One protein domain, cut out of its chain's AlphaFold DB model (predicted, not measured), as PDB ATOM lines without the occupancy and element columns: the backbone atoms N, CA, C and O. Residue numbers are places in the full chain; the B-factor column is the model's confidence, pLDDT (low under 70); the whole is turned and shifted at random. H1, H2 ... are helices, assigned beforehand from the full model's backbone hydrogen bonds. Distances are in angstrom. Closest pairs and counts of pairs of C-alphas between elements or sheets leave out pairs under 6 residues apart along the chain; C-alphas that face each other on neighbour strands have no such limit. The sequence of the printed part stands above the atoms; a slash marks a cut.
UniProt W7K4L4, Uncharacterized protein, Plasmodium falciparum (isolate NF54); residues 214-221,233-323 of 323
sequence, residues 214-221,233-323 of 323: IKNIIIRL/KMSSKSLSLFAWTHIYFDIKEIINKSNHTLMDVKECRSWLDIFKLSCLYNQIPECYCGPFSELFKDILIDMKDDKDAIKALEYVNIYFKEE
ATOM      1  N   ILE A 214      -4.432 -24.048 -15.765       97.88
ATOM      2  CA  ILE A 214      -3.843 -23.831 -17.099       97.88
ATOM      3  C   ILE A 214      -3.834 -22.343 -17.450       97.88
ATOM      4  O   ILE A 214      -2.787 -21.793 -17.806       97.88
ATOM      5  N   LYS A 215      -4.978 -21.665 -17.289       96.75
ATOM      6  CA  LYS A 215      -5.096 -20.225 -17.557       96.75
ATOM      7  C   LYS A 215      -4.140 -19.416 -16.679       96.75
ATOM      8  O   LYS A 215      -3.410 -18.569 -17.194       96.75
ATOM      9  N   ASN A 216      -4.105 -19.704 -15.378       96.56
ATOM     10  CA  ASN A 216      -3.253 -18.994 -14.424       96.56
ATOM     11  C   ASN A 216      -1.758 -19.206 -14.698       96.56
ATOM     12  O   ASN A 216      -0.995 -18.240 -14.656       96.56
ATOM     13  N   ILE A 217      -1.340 -20.433 -15.021       97.56
ATOM     14  CA  ILE A 217       0.057 -20.757 -15.339       97.56
ATOM     15  C   ILE A 217       0.508 -20.004 -16.591       97.56
ATOM     16  O   ILE A 217       1.585 -19.415 -16.589       97.56
ATOM     17  N   ILE A 218      -0.314 -19.970 -17.644       95.75
ATOM     18  CA  ILE A 218       0.013 -19.259 -18.889       95.75
ATOM     19  C   ILE A 218       0.132 -17.756 -18.644       95.75
ATOM     20  O   ILE A 218       1.124 -17.147 -19.047       95.75
ATOM     21  N   ILE A 219      -0.845 -17.156 -17.956       94.25
ATOM     22  CA  ILE A 219      -0.813 -15.726 -17.614       94.25
ATOM     23  C   ILE A 219       0.450 -15.407 -16.814       94.25
ATOM     24  O   ILE A 219       1.163 -14.451 -17.124       94.25
ATOM     25  N   ARG A 220       0.762 -16.233 -15.811       94.19
ATOM     26  CA  ARG A 220       1.942 -16.049 -14.975       94.19
ATOM     27  C   ARG A 220       3.239 -16.202 -15.767       94.19
ATOM     28  O   ARG A 220       4.081 -15.318 -15.672       94.19
ATOM     29  N   LEU A 221       3.383 -17.250 -16.579       93.50
ATOM     30  CA  LEU A 221       4.539 -17.447 -17.460       93.50
ATOM     31  C   LEU A 221       4.799 -16.201 -18.315       93.50
ATOM     32  O   LEU A 221       5.927 -15.717 -18.370       93.50
ATOM     33  N   LYS A 233      11.101 -13.716 -27.180       78.94
ATOM     34  CA  LYS A 233      10.924 -14.964 -27.920       78.94
ATOM     35  C   LYS A 233      10.612 -16.074 -26.917       78.94
ATOM     36  O   LYS A 233      11.379 -16.287 -25.979       78.94
ATOM     37  N   MET A 234       9.473 -16.734 -27.091       86.56
ATOM     38  CA  MET A 234       9.095 -17.901 -26.289       86.56
ATOM     39  C   MET A 234      10.056 -19.060 -26.569       86.56
ATOM     40  O   MET A 234      10.671 -19.101 -27.630       86.56
ATOM     41  N   SER A 235      10.173 -20.028 -25.661       90.62
ATOM     42  CA  SER A 235      10.869 -21.265 -26.017       90.62
ATOM     43  C   SER A 235      10.016 -22.131 -26.947       90.62
ATOM     44  O   SER A 235       8.781 -22.056 -26.917       90.62
ATOM     45  N   SER A 236      10.663 -22.991 -27.739       92.38
ATOM     46  CA  SER A 236       9.981 -23.995 -28.570       92.38
ATOM     47  C   SER A 236       9.035 -24.850 -27.723       92.38
ATOM     48  O   SER A 236       7.873 -25.043 -28.080       92.38
ATOM     49  N   LYS A 237       9.478 -25.253 -26.525       93.25
ATOM     50  CA  LYS A 237       8.649 -25.976 -25.556       93.25
ATOM     51  C   LYS A 237       7.398 -25.186 -25.156       93.25
ATOM     52  O   LYS A 237       6.302 -25.730 -25.262       93.25
ATOM     53  N   SER A 238       7.517 -23.917 -24.758       94.00
ATOM     54  CA  SER A 238       6.341 -23.116 -24.385       94.00
ATOM     55  C   SER A 238       5.351 -22.957 -25.542       94.00
ATOM     56  O   SER A 238       4.149 -23.087 -25.333       94.00
ATOM     57  N   LEU A 239       5.838 -22.736 -26.769       94.88
ATOM     58  CA  LEU A 239       4.977 -22.646 -27.955       94.88
ATOM     59  C   LEU A 239       4.256 -23.965 -28.241       94.88
ATOM     60  O   LEU A 239       3.068 -23.951 -28.550       94.88
ATOM     61  N   SER A 240       4.932 -25.105 -28.082       95.75
ATOM     62  CA  SER A 240       4.289 -26.413 -28.237       95.75
ATOM     63  C   SER A 240       3.174 -26.642 -27.208       95.75
ATOM     64  O   SER A 240       2.097 -27.109 -27.563       95.75
ATOM     65  N   LEU A 241       3.364 -26.212 -25.955       96.75
ATOM     66  CA  LEU A 241       2.322 -26.277 -24.925       96.75
ATOM     67  C   LEU A 241       1.192 -25.267 -25.155       96.75
ATOM     68  O   LEU A 241       0.045 -25.541 -24.806       96.75
ATOM     69  N   PHE A 242       1.472 -24.117 -25.770       96.00
ATOM     70  CA  PHE A 242       0.432 -23.172 -26.192       96.00
ATOM     71  C   PHE A 242      -0.387 -23.737 -27.350       96.00
ATOM     72  O   PHE A 242      -1.603 -23.571 -27.356       96.00
ATOM     73  N   ALA A 243       0.250 -24.449 -28.285       96.56
ATOM     74  CA  ALA A 243      -0.451 -25.203 -29.316       96.56
ATOM     75  C   ALA A 243      -1.362 -26.262 -28.683       96.56
ATOM     76  O   ALA A 243      -2.550 -26.276 -28.980       96.56
ATOM     77  N   TRP A 244      -0.855 -27.066 -27.739       96.81
ATOM     78  CA  TRP A 244      -1.679 -28.034 -27.007       96.81
ATOM     79  C   TRP A 244      -2.846 -27.361 -26.272       96.81
ATOM     80  O   TRP A 244      -3.992 -27.782 -26.396       96.81
ATOM     81  N   THR A 245      -2.587 -26.256 -25.574       97.00
ATOM     82  CA  THR A 245      -3.642 -25.468 -24.921       97.00
ATOM     83  C   THR A 245      -4.696 -25.011 -25.931       97.00
ATOM     84  O   THR A 245      -5.892 -25.076 -25.645       97.00
ATOM     85  N   HIS A 246      -4.271 -24.591 -27.125       96.25
ATOM     86  CA  HIS A 246      -5.164 -24.080 -28.157       96.25
ATOM     87  C   HIS A 246      -6.080 -25.148 -28.780       96.25
ATOM     88  O   HIS A 246      -7.082 -24.799 -29.398       96.25
ATOM     89  N   ILE A 247      -5.789 -26.439 -28.577       94.38
ATOM     90  CA  ILE A 247      -6.703 -27.535 -28.939       94.38
ATOM     91  C   ILE A 247      -7.995 -27.461 -28.108       94.38
ATOM     92  O   ILE A 247      -9.072 -27.777 -28.612       94.38
ATOM     93  N   TYR A 248      -7.911 -27.028 -26.844       93.38
ATOM     94  CA  TYR A 248      -9.057 -27.012 -25.925       93.38
ATOM     95  C   TYR A 248      -9.603 -25.620 -25.627       93.38
ATOM     96  O   TYR A 248     -10.784 -25.498 -25.307       93.38
ATOM     97  N   PHE A 249      -8.765 -24.587 -25.707       94.75
ATOM     98  CA  PHE A 249      -9.094 -23.240 -25.249       94.75
ATOM     99  C   PHE A 249      -8.693 -22.171 -26.271       94.75
ATOM    100  O   PHE A 249      -7.762 -22.345 -27.060       94.75
ATOM    101  N   ASP A 250      -9.338 -21.006 -26.216       92.62
ATOM    102  CA  ASP A 250      -8.850 -19.837 -26.948       92.62
ATOM    103  C   ASP A 250      -7.611 -19.260 -26.244       92.62
ATOM    104  O   ASP A 250      -7.694 -18.468 -25.302       92.62
ATOM    105  N   ILE A 251      -6.428 -19.662 -26.717       92.81
ATOM    106  CA  ILE A 251      -5.149 -19.196 -26.176       92.81
ATOM    107  C   ILE A 251      -4.991 -17.676 -26.298       92.81
ATOM    108  O   ILE A 251      -4.336 -17.062 -25.455       92.81
ATOM    109  N   LYS A 252      -5.604 -17.040 -27.304       90.75
ATOM    110  CA  LYS A 252      -5.501 -15.590 -27.505       90.75
ATOM    111  C   LYS A 252      -6.280 -14.850 -26.428       90.75
ATOM    112  O   LYS A 252      -5.793 -13.842 -25.918       90.75
ATOM    113  N   GLU A 253      -7.441 -15.369 -26.034       91.62
ATOM    114  CA  GLU A 253      -8.200 -14.835 -24.902       91.62
ATOM    115  C   GLU A 253      -7.392 -14.930 -23.597       91.62
ATOM    116  O   GLU A 253      -7.337 -13.969 -22.828       91.62
ATOM    117  N   ILE A 254      -6.710 -16.058 -23.368       91.88
ATOM    118  CA  ILE A 254      -5.853 -16.255 -22.186       91.88
ATOM    119  C   ILE A 254      -4.676 -15.270 -22.198       91.88
ATOM    120  O   ILE A 254      -4.430 -14.603 -21.194       91.88
ATOM    121  N   ILE A 255      -3.978 -15.130 -23.330       89.62
ATOM    122  CA  ILE A 255      -2.857 -14.189 -23.479       89.62
ATOM    123  C   ILE A 255      -3.324 -12.756 -23.210       89.62
ATOM    124  O   ILE A 255      -2.657 -12.034 -22.473       89.62
ATOM    125  N   ASN A 256      -4.486 -12.344 -23.723       87.56
ATOM    126  CA  ASN A 256      -5.003 -10.989 -23.510       87.56
ATOM    127  C   ASN A 256      -5.215 -10.657 -22.019       87.56
ATOM    128  O   ASN A 256      -5.048  -9.502 -21.630       87.56
ATOM    129  N   LYS A 257      -5.501 -11.650 -21.163       88.69
ATOM    130  CA  LYS A 257      -5.629 -11.462 -19.701       88.69
ATOM    131  C   LYS A 257      -4.301 -11.162 -18.999       88.69
ATOM    132  O   LYS A 257      -4.313 -10.669 -17.876       88.69
ATOM    133  N   SER A 258      -3.163 -11.412 -19.646       80.50
ATOM    134  CA  SER A 258      -1.836 -11.051 -19.125       80.50
ATOM    135  C   SER A 258      -1.482  -9.568 -19.312       80.50
ATOM    136  O   SER A 258      -0.443  -9.127 -18.841       80.50
ATOM    137  N   ASN A 259      -2.315  -8.773 -20.000       77.12
ATOM    138  CA  ASN A 259      -1.991  -7.401 -20.427       77.12
ATOM    139  C   ASN A 259      -0.720  -7.293 -21.298       77.12
ATOM    140  O   ASN A 259      -0.177  -6.203 -21.487       77.12
ATOM    141  N   HIS A 260      -0.258  -8.411 -21.858       81.88
ATOM    142  CA  HIS A 260       0.869  -8.482 -22.778       81.88
ATOM    143  C   HIS A 260       0.425  -9.037 -24.133       81.88
ATOM    144  O   HIS A 260      -0.567  -9.758 -24.247       81.88
ATOM    145  N   THR A 261       1.178  -8.707 -25.181       76.25
ATOM    146  CA  THR A 261       0.947  -9.210 -26.536       76.25
ATOM    147  C   THR A 261       2.101 -10.100 -26.980       76.25
ATOM    148  O   THR A 261       3.266  -9.714 -26.928       76.25
ATOM    149  N   LEU A 262       1.765 -11.294 -27.468       83.56
ATOM    150  CA  LEU A 262       2.695 -12.190 -28.151       83.56
ATOM    151  C   LEU A 262       2.381 -12.145 -29.646       83.56
ATOM    152  O   LEU A 262       1.488 -12.854 -30.110       83.56
ATOM    153  N   MET A 263       3.062 -11.256 -30.378       79.50
ATOM    154  CA  MET A 263       2.752 -10.969 -31.788       79.50
ATOM    155  C   MET A 263       2.743 -12.233 -32.653       79.50
ATOM    156  O   MET A 263       1.750 -12.483 -33.330       79.50
ATOM    157  N   ASP A 264       3.764 -13.081 -32.528       84.69
ATOM    158  CA  ASP A 264       3.884 -14.290 -33.348       84.69
ATOM    159  C   ASP A 264       2.723 -15.274 -33.115       84.69
ATOM    160  O   ASP A 264       2.185 -15.845 -34.057       84.69
ATOM    161  N   VAL A 265       2.264 -15.421 -31.865       87.62
ATOM    162  CA  VAL A 265       1.115 -16.287 -31.529       87.62
ATOM    163  C   VAL A 265      -0.206 -15.656 -31.977       87.62
ATOM    164  O   VAL A 265      -1.149 -16.358 -32.348       87.62
ATOM    165  N   LYS A 266      -0.302 -14.321 -31.970       86.00
ATOM    166  CA  LYS A 266      -1.504 -13.593 -32.395       86.00
ATOM    167  C   LYS A 266      -1.792 -13.793 -33.885       86.00
ATOM    168  O   LYS A 266      -2.969 -13.868 -34.261       86.00
ATOM    169  N   GLU A 267      -0.745 -13.895 -34.702       88.50
ATOM    170  CA  GLU A 267      -0.829 -14.102 -36.153       88.50
ATOM    171  C   GLU A 267      -1.203 -15.542 -36.548       88.50
ATOM    172  O   GLU A 267      -1.811 -15.746 -37.602       88.50
ATOM    173  N   CYS A 268      -0.933 -16.533 -35.691       92.38
ATOM    174  CA  CYS A 268      -1.342 -17.922 -35.906       92.38
ATOM    175  C   CYS A 268      -2.873 -18.064 -35.937       92.38
ATOM    176  O   CYS A 268      -3.573 -17.490 -35.098       92.38
ATOM    177  N   ARG A 269      -3.424 -18.835 -36.883       91.31
ATOM    178  CA  ARG A 269      -4.884 -19.017 -37.020       91.31
ATOM    179  C   ARG A 269      -5.392 -20.297 -36.371       91.31
ATOM    180  O   ARG A 269      -6.560 -20.350 -36.005       91.31
ATOM    181  N   SER A 270      -4.531 -21.299 -36.243       94.44
ATOM    182  CA  SER A 270      -4.847 -22.600 -35.656       94.44
ATOM    183  C   SER A 270      -3.794 -23.027 -34.637       94.44
ATOM    184  O   SER A 270      -2.691 -22.474 -34.578       94.44
ATOM    185  N   TRP A 271      -4.108 -24.062 -33.858       96.00
ATOM    186  CA  TRP A 271      -3.137 -24.690 -32.963       96.00
ATOM    187  C   TRP A 271      -1.943 -25.261 -33.744       96.00
ATOM    188  O   TRP A 271      -0.805 -25.141 -33.293       96.00
ATOM    189  N   LEU A 272      -2.173 -25.790 -34.954       96.25
ATOM    190  CA  LEU A 272      -1.116 -26.305 -35.823       96.25
ATOM    191  C   LEU A 272      -0.177 -25.189 -36.311       96.25
ATOM    192  O   LEU A 272       1.015 -25.429 -36.496       96.25
ATOM    193  N   ASP A 273      -0.670 -23.966 -36.507       95.81
ATOM    194  CA  ASP A 273       0.188 -22.829 -36.862       95.81
ATOM    195  C   ASP A 273       1.126 -22.457 -35.706       95.81
ATOM    196  O   ASP A 273       2.324 -22.267 -35.928       95.81
ATOM    197  N   ILE A 274       0.612 -22.439 -34.469       95.81
ATOM    198  CA  ILE A 274       1.433 -22.249 -33.260       95.81
ATOM    199  C   ILE A 274       2.444 -23.395 -33.132       95.81
ATOM    200  O   ILE A 274       3.612 -23.181 -32.802       95.81
ATOM    201  N   PHE A 275       2.027 -24.621 -33.447       95.88
ATOM    202  CA  PHE A 275       2.905 -25.782 -33.422       95.88
ATOM    203  C   PHE A 275       4.050 -25.678 -34.441       95.88
ATOM    204  O   PHE A 275       5.212 -25.905 -34.101       95.88
ATOM    205  N   LYS A 276       3.770 -25.273 -35.684       94.94
ATOM    206  CA  LYS A 276       4.811 -25.032 -36.699       94.94
ATOM    207  C   LYS A 276       5.768 -23.925 -36.271       94.94
ATOM    208  O   LYS A 276       6.974 -24.069 -36.456       94.94
ATOM    209  N   LEU A 277       5.251 -22.859 -35.657       94.44
ATOM    210  CA  LEU A 277       6.085 -21.816 -35.065       94.44
ATOM    211  C   LEU A 277       7.018 -22.404 -33.997       94.44
ATOM    212  O   LEU A 277       8.206 -22.093 -33.995       94.44
ATOM    213  N   SER A 278       6.520 -23.313 -33.151       94.50
ATOM    214  CA  SER A 278       7.354 -24.015 -32.167       94.50
ATOM    215  C   SER A 278       8.492 -24.818 -32.813       94.50
ATOM    216  O   SER A 278       9.612 -24.790 -32.308       94.50
ATOM    217  N   CYS A 279       8.243 -25.458 -33.963       92.94
ATOM    218  CA  CYS A 279       9.250 -26.207 -34.722       92.94
ATOM    219  C   CYS A 279      10.335 -25.283 -35.292       92.94
ATOM    220  O   CYS A 279      11.518 -25.587 -35.184       92.94
ATOM    221  N   LEU A 280       9.939 -24.135 -35.858       91.88
ATOM    222  CA  LEU A 280      10.869 -23.111 -36.350       91.88
ATOM    223  C   LEU A 280      11.735 -22.565 -35.214       91.88
ATOM    224  O   LEU A 280      12.948 -22.440 -35.343       91.88
ATOM    225  N   TYR A 281      11.113 -22.284 -34.071       91.69
ATOM    226  CA  TYR A 281      11.809 -21.821 -32.879       91.69
ATOM    227  C   TYR A 281      12.762 -22.875 -32.317       91.69
ATOM    228  O   TYR A 281      13.798 -22.520 -31.766       91.69
ATOM    229  N   ASN A 282      12.471 -24.165 -32.493       89.62
ATOM    230  CA  ASN A 282      13.367 -25.233 -32.057       89.62
ATOM    231  C   ASN A 282      14.712 -25.233 -32.802       89.62
ATOM    232  O   ASN A 282      15.697 -25.749 -32.287       89.62
ATOM    233  N   GLN A 283      14.767 -24.626 -33.990       88.88
ATOM    234  CA  GLN A 283      15.991 -24.471 -34.781       88.88
ATOM    235  C   GLN A 283      16.836 -23.259 -34.357       88.88
ATOM    236  O   GLN A 283      17.938 -23.067 -34.866       88.88
ATOM    237  N   ILE A 284      16.326 -22.423 -33.447       89.06
ATOM    238  CA  ILE A 284      17.000 -21.223 -32.951       89.06
ATOM    239  C   ILE A 284      17.643 -21.563 -31.595       89.06
ATOM    240  O   ILE A 284      16.902 -21.856 -30.652       89.06
ATOM    241  N   PRO A 285      18.983 -21.496 -31.447       86.38
ATOM    242  CA  PRO A 285      19.671 -21.899 -30.216       86.38
ATOM    243  C   PRO A 285      19.138 -21.231 -28.942       86.38
ATOM    244  O   PRO A 285      19.046 -21.876 -27.903       86.38
ATOM    245  N   GLU A 286      18.737 -19.960 -29.008       84.56
ATOM    246  CA  GLU A 286      18.214 -19.219 -27.854       84.56
ATOM    247  C   GLU A 286      16.783 -19.616 -27.460       84.56
ATOM    248  O   GLU A 286      16.330 -19.287 -26.364       84.56
ATOM    249  N   CYS A 287      16.051 -20.272 -28.362       84.50
ATOM    250  CA  CYS A 287      14.662 -20.688 -28.157       84.50
ATOM    251  C   CYS A 287      14.537 -22.200 -27.915       84.50
ATOM    252  O   CYS A 287      13.499 -22.651 -27.421       84.50
ATOM    253  N   TYR A 288      15.577 -22.969 -28.244       84.69
ATOM    254  CA  TYR A 288      15.659 -24.395 -27.964       84.69
ATOM    255  C   TYR A 288      15.566 -24.659 -26.456       84.69
ATOM    256  O   TYR A 288      16.235 -24.016 -25.647       84.69
ATOM    257  N   CYS A 289      14.714 -25.606 -26.066       75.06
ATOM    258  CA  CYS A 289      14.452 -25.907 -24.659       75.06
ATOM    259  C   CYS A 289      14.253 -27.413 -24.417       75.06
ATOM    260  O   CYS A 289      13.370 -27.808 -23.655       75.06
ATOM    261  N   GLY A 290      15.094 -28.235 -25.053       74.94
ATOM    262  CA  GLY A 290      15.151 -29.680 -24.821       74.94
ATOM    263  C   GLY A 290      14.134 -30.505 -25.626       74.94
ATOM    264  O   GLY A 290      13.602 -30.004 -26.623       74.94
ATOM    265  N   PRO A 291      13.878 -31.762 -25.203       82.50
ATOM    266  CA  PRO A 291      12.969 -32.689 -25.870       82.50
ATOM    267  C   PRO A 291      11.577 -32.130 -26.125       82.50
ATOM    268  O   PRO A 291      11.023 -31.341 -25.342       82.50
ATOM    269  N   PHE A 292      10.937 -32.678 -27.156       89.00
ATOM    270  CA  PHE A 292       9.493 -32.581 -27.266       89.00
ATOM    271  C   PHE A 292       8.793 -33.264 -26.079       89.00
ATOM    272  O   PHE A 292       9.340 -34.122 -25.395       89.00
ATOM    273  N   SER A 293       7.566 -32.838 -25.787       90.56
ATOM    274  CA  SER A 293       6.758 -33.469 -24.745       90.56
ATOM    275  C   SER A 293       6.313 -34.866 -25.167       90.56
ATOM    276  O   SER A 293       5.476 -34.981 -26.060       90.56
ATOM    277  N   GLU A 294       6.796 -35.912 -24.495       90.88
ATOM    278  CA  GLU A 294       6.257 -37.261 -24.713       90.88
ATOM    279  C   GLU A 294       4.768 -37.333 -24.329       90.88
ATOM    280  O   GLU A 294       3.986 -37.925 -25.059       90.88
ATOM    281  N   LEU A 295       4.329 -36.613 -23.285       91.75
ATOM    282  CA  LEU A 295       2.905 -36.540 -22.931       91.75
ATOM    283  C   LEU A 295       2.063 -35.908 -24.046       91.75
ATOM    284  O   LEU A 295       0.982 -36.401 -24.350       91.75
ATOM    285  N   PHE A 296       2.540 -34.828 -24.672       93.50
ATOM    286  CA  PHE A 296       1.815 -34.216 -25.788       93.50
ATOM    287  C   PHE A 296       1.840 -35.118 -27.026       93.50
ATOM    288  O   PHE A 296       0.848 -35.214 -27.742       93.50
ATOM    289  N   LYS A 297       2.957 -35.808 -27.275       92.06
ATOM    290  CA  LYS A 297       3.085 -36.777 -28.367       92.06
ATOM    291  C   LYS A 297       2.076 -37.914 -28.224       92.06
ATOM    292  O   LYS A 297       1.416 -38.230 -29.208       92.06
ATOM    293  N   ASP A 298       1.903 -38.453 -27.017       91.56
ATOM    294  CA  ASP A 298       0.882 -39.461 -26.718       91.56
ATOM    295  C   ASP A 298      -0.523 -38.937 -27.052       91.56
ATOM    296  O   ASP A 298      -1.288 -39.609 -27.738       91.56
ATOM    297  N   ILE A 299      -0.837 -37.688 -26.677       91.69
ATOM    298  CA  ILE A 299      -2.135 -37.078 -27.012       91.69
ATOM    299  C   ILE A 299      -2.321 -36.912 -28.524       91.69
ATOM    300  O   ILE A 299      -3.407 -37.165 -29.045       91.69
ATOM    301  N   LEU A 300      -1.284 -36.494 -29.255       92.12
ATOM    302  CA  LEU A 300      -1.357 -36.384 -30.714       92.12
ATOM    303  C   LEU A 300      -1.595 -37.752 -31.374       92.12
ATOM    304  O   LEU A 300      -2.302 -37.821 -32.377       92.12
ATOM    305  N   ILE A 301      -1.042 -38.832 -30.810       90.19
ATOM    306  CA  ILE A 301      -1.287 -40.210 -31.264       90.19
ATOM    307  C   ILE A 301      -2.740 -40.625 -30.992       90.19
ATOM    308  O   ILE A 301      -3.369 -41.234 -31.861       90.19
ATOM    309  N   ASP A 302      -3.296 -40.263 -29.835       87.94
ATOM    310  CA  ASP A 302      -4.699 -40.536 -29.495       87.94
ATOM    311  C   ASP A 302      -5.677 -39.821 -30.450       87.94
ATOM    312  O   ASP A 302      -6.764 -40.326 -30.737       87.94
ATOM    313  N   MET A 303      -5.265 -38.690 -31.034       87.69
ATOM    314  CA  MET A 303      -6.001 -37.934 -32.059       87.69
ATOM    315  C   MET A 303      -5.799 -38.481 -33.489       87.69
ATOM    316  O   MET A 303      -5.771 -37.716 -34.452       87.69
ATOM    317  N   LYS A 304      -5.677 -39.802 -33.662       79.94
ATOM    318  CA  LYS A 304      -5.314 -40.466 -34.936       79.94
ATOM    319  C   LYS A 304      -6.161 -40.105 -36.166       79.94
ATOM    320  O   LYS A 304      -5.680 -40.244 -37.286       79.94
ATOM    321  N   ASP A 305      -7.410 -39.685 -35.973       87.88
ATOM    322  CA  ASP A 305      -8.335 -39.344 -37.063       87.88
ATOM    323  C   ASP A 305      -8.270 -37.847 -37.445       87.88
ATOM    324  O   ASP A 305      -8.878 -37.415 -38.428       87.88
ATOM    325  N   ASP A 306      -7.506 -37.047 -36.695       91.19
ATOM    326  CA  ASP A 306      -7.295 -35.623 -36.938       91.19
ATOM    327  C   ASP A 306      -6.104 -35.405 -37.894       91.19
ATOM    328  O   ASP A 306      -4.956 -35.759 -37.617       91.19
ATOM    329  N   LYS A 307      -6.378 -34.791 -39.052       93.12
ATOM    330  CA  LYS A 307      -5.361 -34.523 -40.085       93.12
ATOM    331  C   LYS A 307      -4.250 -33.591 -39.603       93.12
ATOM    332  O   LYS A 307      -3.106 -33.744 -40.034       93.12
ATOM    333  N   ASP A 308      -4.576 -32.629 -38.748       94.00
ATOM    334  CA  ASP A 308      -3.601 -31.698 -38.196       94.00
ATOM    335  C   ASP A 308      -2.733 -32.394 -37.139       94.00
ATOM    336  O   ASP A 308      -1.529 -32.140 -37.096       94.00
ATOM    337  N   ALA A 309      -3.291 -33.332 -36.363       92.69
ATOM    338  CA  ALA A 309      -2.529 -34.166 -35.427       92.69
ATOM    339  C   ALA A 309      -1.530 -35.087 -36.140       92.69
ATOM    340  O   ALA A 309      -0.352 -35.108 -35.775       92.69
ATOM    341  N   ILE A 310      -1.952 -35.768 -37.214       93.25
ATOM    342  CA  ILE A 310      -1.057 -36.583 -38.059       93.25
ATOM    343  C   ILE A 310       0.105 -35.727 -38.570       93.25
ATOM    344  O   ILE A 310       1.274 -36.092 -38.443       93.25
ATOM    345  N   LYS A 311      -0.212 -34.544 -39.098       94.69
ATOM    346  CA  LYS A 311       0.793 -33.617 -39.610       94.69
ATOM    347  C   LYS A 311       1.725 -33.113 -38.507       94.69
ATOM    348  O   LYS A 311       2.929 -33.022 -38.725       94.69
ATOM    349  N   ALA A 312       1.210 -32.802 -37.318       93.62
ATOM    350  CA  ALA A 312       2.032 -32.412 -36.176       93.62
ATOM    351  C   ALA A 312       3.024 -33.520 -35.782       93.62
ATOM    352  O   ALA A 312       4.192 -33.216 -35.555       93.62
ATOM    353  N   LEU A 313       2.610 -34.792 -35.786       92.81
ATOM    354  CA  LEU A 313       3.504 -35.930 -35.526       92.81
ATOM    355  C   LEU A 313       4.631 -36.048 -36.564       92.81
ATOM    356  O   LEU A 313       5.775 -36.325 -36.198       92.81
ATOM    357  N   GLU A 314       4.352 -35.788 -37.845       92.38
ATOM    358  CA  GLU A 314       5.399 -35.703 -38.875       92.38
ATOM    359  C   GLU A 314       6.419 -34.607 -38.538       92.38
ATOM    360  O   GLU A 314       7.627 -34.846 -38.583       92.38
ATOM    361  N   TYR A 315       5.950 -33.423 -38.132       92.38
ATOM    362  CA  TYR A 315       6.819 -32.329 -37.695       92.38
ATOM    363  C   TYR A 315       7.632 -32.695 -36.441       92.38
ATOM    364  O   TYR A 315       8.830 -32.410 -36.410       92.38
ATOM    365  N   VAL A 316       7.050 -33.365 -35.438       90.69
ATOM    366  CA  VAL A 316       7.799 -33.850 -34.258       90.69
ATOM    367  C   VAL A 316       8.994 -34.696 -34.702       90.69
ATOM    368  O   VAL A 316      10.130 -34.420 -34.321       90.69
ATOM    369  N   ASN A 317       8.755 -35.662 -35.591       87.94
ATOM    370  CA  ASN A 317       9.785 -36.570 -36.097       87.94
ATOM    371  C   ASN A 317      10.861 -35.892 -36.960       87.94
ATOM    372  O   ASN A 317      11.906 -36.492 -37.206       87.94
ATOM    373  N   ILE A 318      10.622 -34.685 -37.469       88.88
ATOM    374  CA  ILE A 318      11.596 -33.952 -38.289       88.88
ATOM    375  C   ILE A 318      12.389 -32.962 -37.432       88.88
ATOM    376  O   ILE A 318      13.607 -32.890 -37.559       88.88
ATOM    377  N   TYR A 319      11.708 -32.199 -36.575       87.44
ATOM    378  CA  TYR A 319      12.273 -31.014 -35.922       87.44
ATOM    379  C   TYR A 319      12.664 -31.233 -34.459       87.44
ATOM    380  O   TYR A 319      13.394 -30.410 -33.910       87.44
ATOM    381  N   PHE A 320      12.197 -32.316 -33.834       83.12
ATOM    382  CA  PHE A 320      12.469 -32.647 -32.432       83.12
ATOM    383  C   PHE A 320      13.133 -34.020 -32.258       83.12
ATOM    384  O   PHE A 320      13.076 -34.591 -31.171       83.12
ATOM    385  N   LYS A 321      13.758 -34.569 -33.308       70.69
ATOM    386  CA  LYS A 321      14.594 -35.767 -33.167       70.69
ATOM    387  C   LYS A 321      15.722 -35.484 -32.180       70.69
ATOM    388  O   LYS A 321      16.526 -34.585 -32.407       70.69
ATOM    389  N   GLU A 322      15.748 -36.255 -31.104       60.75
ATOM    390  CA  GLU A 322      16.892 -36.331 -30.205       60.75
ATOM    391  C   GLU A 322      17.918 -37.290 -30.823       60.75
ATOM    392  O   GLU A 322      17.537 -38.372 -31.279       60.75
ATOM    393  N   GLU A 323      19.180 -36.861 -30.916       46.16
ATOM    394  CA  GLU A 323      20.314 -37.754 -31.208       46.16
ATOM    395  C   GLU A 323      20.662 -38.628 -30.002       46.16
ATOM    396  O   GLU A 323      20.628 -38.105 -28.862       46.16
TER     397      GLU A 323
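Overview. This is residues 214 to 221 and 233 to 323 of the 323 residues of an uncharacterized protein of Plasmodium falciparum (isolate NF54) (UniProt W7K4L4). Two helices, H2 and H5, lie side by side and run opposite ways in the middle; the hairpin of H6 and H7 lies on one side of them, with H7 packed on H5, and the shorter H3, H4 and H1 lie on the other side. H1 packs on H3, while H6 only comes close to H2. The printed part has 99 residues with seven named helices, H1 to H7 in order along the chain, and no named strand; the class is all helix. The whole is compact, with a radius of gyration of the C-alphas of 13.0 A and spans of 37 by 32 by 22 A.

Along the chain. Find C-alpha 236 at (9.981, -23.995, -28.570); from there H2 runs through residues 236 to 248, 19.5 A from first to last C-alpha. H5 is residues 271 to 282, 16.5 A long. H7, residues 307 to 319, is 18.5 A long and ends at C-alpha 319 at (12.273, -31.014, -35.922). H6 is residues 294 to 302, 12.4 A long. For H1 look at residues 214 to 221, 10.5 A long, beginning at C-alpha 214 at (-3.843, -23.831, -17.099). H3 is residues 251 to 256 and H4 residues 263 to 267.

Arrangement. Begin at H2, which touches H5 at a shallow tilt of 6 degrees, opposite ways; the closest C-alphas are those of Ser 236 and Ser 278, 4.5 A apart. H5 touches H7 at a shallow tilt of 3 degrees, the same way, with C-alphas 279 and 319 closest at 5.8 A. H6 and H7 form a helical hairpin and touch through residues 309 to 313 of H7 alone; C-alphas 300 and 309 are closest at 5.3 A, and the shallow tilt of 34 degrees is only just short of steep. H6 is close to H2 but not clearly touching, with C-alphas 244 and 296 closest at 7.2 A. Look next at H1, which touches H3 at a steep tilt of 50 degrees, with C-alphas 215 and 254 closest at 6.1 A. H4 is close to H5 but not clearly touching, the closest C-alphas being 265 and 274 at 6.2 A. H1 and H7 are apart. Every O i to N i+4 pair is within hydrogen-bond range in H1, H3, H4, H5, H6 and H7; in H2 it is 8 of 9.

Size, cuts and confidence. The two C-alphas farthest apart are those of Asn 259 and Glu 323, 39.2 A. Residues 222 to 232 are not printed, and C-alphas 221 and 233 are 12.5 A apart across this cut. Of the links that are printed whole, H5 to H6 is long, with 11 residues. The mean pLDDT of the printed part is 89.6; look to residues 322 to 323, the chain's last two, for the values under 70.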